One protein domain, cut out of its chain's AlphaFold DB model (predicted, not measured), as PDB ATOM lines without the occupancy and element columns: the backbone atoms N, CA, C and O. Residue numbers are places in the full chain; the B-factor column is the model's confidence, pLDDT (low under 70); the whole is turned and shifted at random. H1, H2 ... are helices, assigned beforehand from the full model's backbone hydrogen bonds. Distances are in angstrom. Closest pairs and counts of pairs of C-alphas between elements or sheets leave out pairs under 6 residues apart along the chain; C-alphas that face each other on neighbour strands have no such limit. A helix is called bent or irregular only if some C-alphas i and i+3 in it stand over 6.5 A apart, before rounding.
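This is residues 2 to 56 of the 173 residues of the protein "2-polyprenylphenol 6-hydroxylase" of Thermoanaerobacterales bacterium (UniProt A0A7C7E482). Two long helices, H2 and H3, make an open V, with H3 meeting H2 through its first residue, Ile 39, and the rest of it leading away. Short H1 folds back from the start of H2 by way of the link of residues 8 to 13 and stays off to one side, touching neither H2 nor H3. The printed part has 55 residues with three named helices, H1, H2, H3 in order, and no named strand: all helix. It is loose, with a radius of gyration of the C-alphas of 14.3 A, and flat, spanning 36 by 33 by 16 A.

Find C-alpha 2 at (-2.192, 7.466, -19.847); here H1 begins, residues 2 to 7, 8.6 A long. From C-alpha 14 at (0.798, 14.709, -8.646), H2, residues 14 to 33, runs 29.2 A. H3, residues 39 to 54, runs 22.2 A to (14.151, 32.317, -19.522); it has a kink of 32 degrees near residue 46, and is irregular, but only just: C-alphas 42 and 45 are 7.0 A apart.

H1 is apart from H2 and H3. Look at Glu 27 and Ile 39, whose C-alphas, 5.8 A apart, are the closest where H2 and H3 touch, at a steep tilt of 47 degrees, opposite ways. H2 touches H3 with residues 23 to 30 alone, and H3 touches H2 with residue 39 alone. Every O i to N i+4 pair is within hydrogen-bond range in H1 and H2, and 10 of 12 in H3.

The C-alphas farthest apart, of Lys 7 and Asn 56, are 38.8 A apart. The printed part has no cut; the link from H1 to H2 is short, that from H2 to H3 tight. Residues 41 to 56, of which 41 to 54 belong to H3, stand free. No printed residue has a pLDDT under 70.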
ATOM      1  N   PHE A   2      -2.154   8.248 -21.098       77.25
ATOM      2  CA  PHE A   2      -2.192   7.466 -19.847       77.25
ATOM      3  C   PHE A   2      -1.932   5.960 -20.020       77.25
ATOM      4  O   PHE A   2      -1.239   5.360 -19.204       77.25
ATOM      5  N   THR A   3      -2.384   5.362 -21.124       77.19
ATOM      6  CA  THR A   3      -2.132   3.946 -21.444       77.19
ATOM      7  C   THR A   3      -0.646   3.638 -21.650       77.19
ATOM      8  O   THR A   3      -0.182   2.561 -21.291       77.19
ATOM      9  N   VAL A   4       0.126   4.594 -22.182       82.50
ATOM     10  CA  VAL A   4       1.582   4.463 -22.360       82.50
ATOM     11  C   VAL A   4       2.283   4.569 -21.004       82.50
ATOM     12  O   VAL A   4       3.099   3.716 -20.672       82.50
ATOM     13  N   ILE A   5       1.901   5.547 -20.178       83.25
ATOM     14  CA  ILE A   5       2.431   5.731 -18.814       83.25
ATOM     15  C   ILE A   5       2.212   4.462 -17.970       83.25
ATOM     16  O   ILE A   5       3.144   3.981 -17.324       83.25
ATOM     17  N   ALA A   6       1.011   3.878 -18.041       80.12
ATOM     18  CA  ALA A   6       0.668   2.641 -17.345       80.12
ATOM     19  C   ALA A   6       1.445   1.424 -17.879       80.12
ATOM     20  O   ALA A   6       1.962   0.632 -17.091       80.12
ATOM     21  N   LYS A   7       1.591   1.295 -19.208       87.62
ATOM     22  CA  LYS A   7       2.329   0.193 -19.853       87.62
ATOM     23  C   LYS A   7       3.810   0.166 -19.462       87.62
ATOM     24  O   LYS A   7       4.358  -0.912 -19.252       87.62
ATOM     25  N   TYR A   8       4.442   1.333 -19.336       90.44
ATOM     26  CA  TYR A   8       5.859   1.461 -18.969       90.44
ATOM     27  C   TYR A   8       6.096   1.676 -17.462       90.44
ATOM     28  O   TYR A   8       7.232   1.909 -17.060       90.44
ATOM     29  N   ARG A   9       5.050   1.580 -16.622       83.88
ATOM     30  CA  ARG A   9       5.114   1.774 -15.157       83.88
ATOM     31  C   ARG A   9       5.810   3.079 -14.734       83.88
ATOM     32  O   ARG A   9       6.553   3.109 -13.756       83.88
ATOM     33  N   ILE A  10       5.565   4.163 -15.465       88.19
ATOM     34  CA  ILE A  10       6.131   5.477 -15.140       88.19
ATOM     35  C   ILE A  10       5.348   6.070 -13.962       88.19
ATOM     36  O   ILE A  10       4.139   6.285 -14.061       88.19
ATOM     37  N   ILE A  11       6.032   6.348 -12.848       82.69
ATOM     38  CA  ILE A  11       5.439   7.027 -11.686       82.69
ATOM     39  C   ILE A  11       5.395   8.525 -11.985       82.69
ATOM     40  O   ILE A  11       6.432   9.188 -12.028       82.69
ATOM     41  N   LEU A  12       4.194   9.059 -12.206       83.19
ATOM     42  CA  LEU A  12       3.994  10.476 -12.490       83.19
ATOM     43  C   LEU A  12       3.705  11.243 -11.184       83.19
ATOM     44  O   LEU A  12       2.741  10.906 -10.495       83.19
ATOM     45  N   PRO A  13       4.481  12.286 -10.828       90.94
ATOM     46  CA  PRO A  13       4.162  13.124  -9.675       90.94
ATOM     47  C   PRO A  13       2.787  13.796  -9.820       90.94
ATOM     48  O   PRO A  13       2.324  14.072 -10.934       90.94
ATOM     49  N   SER A  14       2.145  14.112  -8.693       88.44
ATOM     50  CA  SER A  14       0.798  14.709  -8.646       88.44
ATOM     51  C   SER A  14       0.674  15.967  -9.512       88.44
ATOM     52  O   SER A  14      -0.276  16.099 -10.284       88.44
ATOM     53  N   ASN A  15       1.679  16.843  -9.461       91.38
ATOM     54  CA  ASN A  15       1.703  18.099 -10.212       91.38
ATOM     55  C   ASN A  15       1.658  17.878 -11.734       91.38
ATOM     56  O   ASN A  15       0.943  18.584 -12.442       91.38
ATOM     57  N   PHE A  16       2.361  16.863 -12.246       90.62
ATOM     58  CA  PHE A  16       2.344  16.532 -13.674       90.62
ATOM     59  C   PHE A  16       1.035  15.867 -14.099       90.62
ATOM     60  O   PHE A  16       0.563  16.090 -15.211       90.62
ATOM     61  N   THR A  17       0.419  15.087 -13.210       89.25
ATOM     62  CA  THR A  17      -0.880  14.448 -13.475       89.25
ATOM     63  C   THR A  17      -1.982  15.493 -13.626       89.25
ATOM     64  O   THR A  17      -2.789  15.411 -14.551       89.25
ATOM     65  N   LEU A  18      -1.988  16.502 -12.751       92.06
ATOM     66  CA  LEU A  18      -2.922  17.626 -12.826       92.06
ATOM     67  C   LEU A  18      -2.722  18.441 -14.103       92.06
ATOM     68  O   LEU A  18      -3.696  18.704 -14.802       92.06
ATOM     69  N   LEU A  19      -1.474  18.772 -14.450       91.75
ATOM     70  CA  LEU A  19      -1.150  19.464 -15.700       91.75
ATOM     71  C   LEU A  19      -1.682  18.696 -16.919       91.75
ATOM     72  O   LEU A  19      -2.355  19.270 -17.773       91.75
ATOM     73  N   LEU A  20      -1.403  17.393 -16.981       90.50
ATOM     74  CA  LEU A  20      -1.818  16.545 -18.093       90.50
ATOM     75  C   LEU A  20      -3.346  16.459 -18.193       90.50
ATOM     76  O   LEU A  20      -3.893  16.551 -19.290       90.50
ATOM     77  N   LYS A  21      -4.041  16.339 -17.054       90.62
ATOM     78  CA  LYS A  21      -5.507  16.364 -17.002       90.62
ATOM     79  C   LYS A  21      -6.055  17.686 -17.540       90.62
ATOM     80  O   LYS A  21      -6.972  17.656 -18.355       90.62
ATOM     81  N   SER A  22      -5.486  18.819 -17.133       93.19
ATOM     82  CA  SER A  22      -5.900  20.138 -17.621       93.19
ATOM     83  C   SER A  22      -5.698  20.280 -19.129       93.19
ATOM     84  O   SER A  22      -6.614  20.720 -19.813       93.19
ATOM     85  N   LEU A  23      -4.548  19.851 -19.661       91.88
ATOM     86  CA  LEU A  23      -4.269  19.900 -21.103       91.88
ATOM     87  C   LEU A  23      -5.279  19.078 -21.911       91.88
ATOM     88  O   LEU A  23      -5.860  19.596 -22.856       91.88
ATOM     89  N   ILE A  24      -5.549  17.841 -21.484       91.44
ATOM     90  CA  ILE A  24      -6.541  16.965 -22.130       91.44
ATOM     91  C   ILE A  24      -7.948  17.564 -22.045       91.44
ATOM     92  O   ILE A  24      -8.742  17.422 -22.967       91.44
ATOM     93  N   THR A  25      -8.266  18.243 -20.942       92.69
ATOM     94  CA  THR A  25      -9.581  18.871 -20.759       92.69
ATOM     95  C   THR A  25      -9.755  20.054 -21.709       92.69
ATOM     96  O   THR A  25     -10.800  20.181 -22.335       92.69
ATOM     97  N   ILE A  26      -8.725  20.892 -21.861       93.19
ATOM     98  CA  ILE A  26      -8.741  22.023 -22.800       93.19
ATOM     99  C   ILE A  26      -8.807  21.524 -24.246       93.19
ATOM    100  O   ILE A  26      -9.573  22.063 -25.034       93.19
ATOM    101  N   GLU A  27      -8.039  20.488 -24.590       92.19
ATOM    102  CA  GLU A  27      -8.071  19.871 -25.920       92.19
ATOM    103  C   GLU A  27      -9.449  19.276 -26.234       92.19
ATOM    104  O   GLU A  27      -9.980  19.518 -27.311       92.19
ATOM    105  N   GLY A  28     -10.069  18.583 -25.273       92.12
ATOM    106  CA  GLY A  28     -11.415  18.028 -25.430       92.12
ATOM    107  C   GLY A  28     -12.485  19.095 -25.674       92.12
ATOM    108  O   GLY A  28     -13.296  18.937 -26.580       92.12
ATOM    109  N   VAL A  29     -12.453  20.199 -24.920       94.00
ATOM    110  CA  VAL A  29     -13.371  21.335 -25.135       94.00
ATOM    111  C   VAL A  29     -13.078  22.042 -26.464       94.00
ATOM    112  O   VAL A  29     -14.001  22.463 -27.154       94.00
ATOM    113  N   GLY A  30     -11.804  22.164 -26.845       91.81
ATOM    114  CA  GLY A  30     -11.397  22.760 -28.117       91.81
ATOM    115  C   GLY A  30     -11.901  21.968 -29.324       91.81
ATOM    116  O   GLY A  30     -12.458  22.565 -30.236       91.81
ATOM    117  N   LEU A  31     -11.797  20.636 -29.281       94.31
ATOM    118  CA  LEU A  31     -12.279  19.737 -30.336       94.31
ATOM    119  C   LEU A  31     -13.806  19.730 -30.487       94.31
ATOM    120  O   LEU A  31     -14.319  19.438 -31.565       94.31
ATOM    121  N   GLU A  32     -14.541  20.043 -29.418       93.81
ATOM    122  CA  GLU A  32     -16.003  20.175 -29.463       93.81
ATOM    123  C   GLU A  32     -16.446  21.448 -30.211       93.81
ATOM    124  O   GLU A  32     -17.539  21.488 -30.775       93.81
ATOM    125  N   LEU A  33     -15.590  22.475 -30.248       92.81
ATOM    126  CA  LEU A  33     -15.841  23.752 -30.925       92.81
ATOM    127  C   LEU A  33     -15.225  23.819 -32.331       92.81
ATOM    128  O   LEU A  33     -15.810  24.431 -33.224       92.81
ATOM    129  N   ASP A  34     -14.054  23.213 -32.515       93.56
ATOM    130  CA  ASP A  34     -13.297  23.173 -33.763       93.56
ATOM    131  C   ASP A  34     -12.698  21.763 -33.955       93.56
ATOM    132  O   ASP A  34     -11.770  21.388 -33.234       93.56
ATOM    133  N   PRO A  35     -13.204  20.964 -34.916       91.38
ATOM    134  CA  PRO A  35     -12.747  19.591 -35.143       91.38
ATOM    135  C   PRO A  35     -11.259  19.462 -35.491       91.38
ATOM    136  O   PRO A  35     -10.676  18.402 -35.257       91.38
ATOM    137  N   ASP A  36     -10.652  20.518 -36.035       91.75
ATOM    138  CA  ASP A  36      -9.243  20.541 -36.442       91.75
ATOM    139  C   ASP A  36      -8.335  21.172 -35.362       91.75
ATOM    140  O   ASP A  36      -7.145  21.414 -35.590       91.75
ATOM    141  N   PHE A  37      -8.869  21.419 -34.160       91.69
ATOM    142  CA  PHE A  37      -8.138  22.049 -33.066       91.69
ATOM    143  C   PHE A  37      -6.927  21.223 -32.606       91.69
ATOM    144  O   PHE A  37      -7.044  20.075 -32.175       91.69
ATOM    145  N   ASN A  38      -5.748  21.852 -32.596       90.31
ATOM    146  CA  ASN A  38      -4.509  21.260 -32.100       90.31
ATOM    147  C   ASN A  38      -3.895  22.112 -30.981       90.31
ATOM    148  O   ASN A  38      -3.274  23.153 -31.218       90.31
ATOM    149  N   ILE A  39      -4.001  21.631 -29.741       89.75
ATOM    150  CA  ILE A  39      -3.514  22.361 -28.563       89.75
ATOM    151  C   ILE A  39      -1.999  22.610 -28.584       89.75
ATOM    152  O   ILE A  39      -1.521  23.607 -28.037       89.75
ATOM    153  N   VAL A  40      -1.228  21.731 -29.231       90.00
ATOM    154  CA  VAL A  40       0.232  21.855 -29.321       90.00
ATOM    155  C   VAL A  40       0.609  23.039 -30.201       90.00
ATOM    156  O   VAL A  40       1.515  23.794 -29.843       90.00
ATOM    157  N   GLU A  41      -0.086  23.238 -31.321       90.50
ATOM    158  CA  GLU A  41       0.170  24.371 -32.216       90.50
ATOM    159  C   GLU A  41      -0.167  25.703 -31.552       90.50
ATOM    160  O   GLU A  41       0.632  26.641 -31.616       90.50
ATOM    161  N   VAL A  42      -1.283  25.750 -30.822       90.88
ATOM    162  CA  VAL A  42      -1.705  26.937 -30.068       90.88
ATOM    163  C   VAL A  42      -0.722  27.263 -28.939       90.88
ATOM    164  O   VAL A  42      -0.398  28.430 -28.716       90.88
ATOM    165  N   ALA A  43      -0.196  26.253 -28.240       91.50
ATOM    166  CA  ALA A  43       0.732  26.446 -27.123       91.50
ATOM    167  C   ALA A  43       2.170  26.790 -27.563       91.50
ATOM    168  O   ALA A  43       2.908  27.454 -26.826       91.50
ATOM    169  N   LYS A  44       2.585  26.365 -28.761       92.62
ATOM    170  CA  LYS A  44       3.946  26.535 -29.301       92.62
ATOM    171  C   LYS A  44       4.504  27.969 -29.212       92.62
ATOM    172  O   LYS A  44       5.625  28.115 -28.716       92.62
ATOM    173  N   PRO A  45       3.795  29.040 -29.631       93.88
ATOM    174  CA  PRO A  45       4.316  30.405 -29.524       93.88
ATOM    175  C   PRO A  45       4.521  30.861 -28.071       93.88
ATOM    176  O   PRO A  45       5.496  31.557 -27.788       93.88
ATOM    177  N   PHE A  46       3.664  30.434 -27.140       90.81
ATOM    178  CA  PHE A  46       3.798  30.774 -25.719       90.81
ATOM    179  C   PHE A  46       5.014  30.098 -25.093       90.81
ATOM    180  O   PHE A  46       5.791  30.749 -24.395       90.81
ATOM    181  N   VAL A  47       5.221  28.812 -25.393       90.62
ATOM    182  CA  VAL A  47       6.401  28.068 -24.934       90.62
ATOM    183  C   VAL A  47       7.676  28.687 -25.505       90.62
ATOM    184  O   VAL A  47       8.625  28.915 -24.758       90.62
ATOM    185  N   ASN A  48       7.691  29.033 -26.795       91.12
ATOM    186  CA  ASN A  48       8.842  29.687 -27.420       91.12
ATOM    187  C   ASN A  48       9.164  31.037 -26.773       91.12
ATOM    188  O   ASN A  48      10.327  31.299 -26.469       91.12
ATOM    189  N   LYS A  49       8.153  31.870 -26.505       90.69
ATOM    190  CA  LYS A  49       8.343  33.152 -25.816       90.69
ATOM    191  C   LYS A  49       8.875  32.957 -24.393       90.69
ATOM    192  O   LYS A  49       9.839  33.612 -24.008       90.69
ATOM    193  N   MET A  50       8.317  32.003 -23.647       88.44
ATOM    194  CA  MET A  50       8.762  31.680 -22.287       88.44
ATOM    195  C   MET A  50      10.212  31.177 -22.260       88.44
ATOM    196  O   MET A  50      10.991  31.570 -21.392       88.44
ATOM    197  N   LEU A  51      10.598  30.322 -23.213       87.94
ATOM    198  CA  LEU A  51      11.975  29.845 -23.336       87.94
ATOM    199  C   LEU A  51      12.924  30.990 -23.706       87.94
ATOM    200  O   LEU A  51      13.984  31.106 -23.100       87.94
ATOM    201  N   GLN A  52      12.541  31.864 -24.637       88.75
ATOM    202  CA  GLN A  52      13.345  33.036 -25.000       88.75
ATOM    203  C   GLN A  52      13.544  33.999 -23.825       88.75
ATOM    204  O   GLN A  52      14.643  34.514 -23.645       88.75
ATOM    205  N   GLU A  53      12.518  34.219 -23.003       85.50
ATOM    206  CA  GLU A  53      12.620  35.046 -21.795       85.50
ATOM    207  C   GLU A  53      13.505  34.387 -20.727       85.50
ATOM    208  O   GLU A  53      14.378  35.049 -20.162       85.50
ATOM    209  N   ARG A  54      13.349  33.075 -20.498       79.50
ATOM    210  CA  ARG A  54      14.151  32.317 -19.522       79.50
ATOM    211  C   ARG A  54      15.625  32.204 -19.919       79.50
ATOM    212  O   ARG A  54      16.489  32.279 -19.052       79.50
ATOM    213  N   TYR A  55      15.921  32.035 -21.206       79.69
ATOM    214  CA  TYR A  55      17.292  31.979 -21.724       79.69
ATOM    215  C   TYR A  55      17.837  33.349 -22.137       79.69
ATOM    216  O   TYR A  55      18.919  33.430 -22.717       79.69
ATOM    217  N   ASN A  56      17.126  34.440 -21.833       84.31
ATOM    218  CA  ASN A  56      17.624  35.773 -22.122       84.31
ATOM    219  C   ASN A  56      18.868  36.046 -21.254       84.31
ATOM    220  O   ASN A  56      18.757  36.093 -20.022       84.31
TER     221      ASN A  56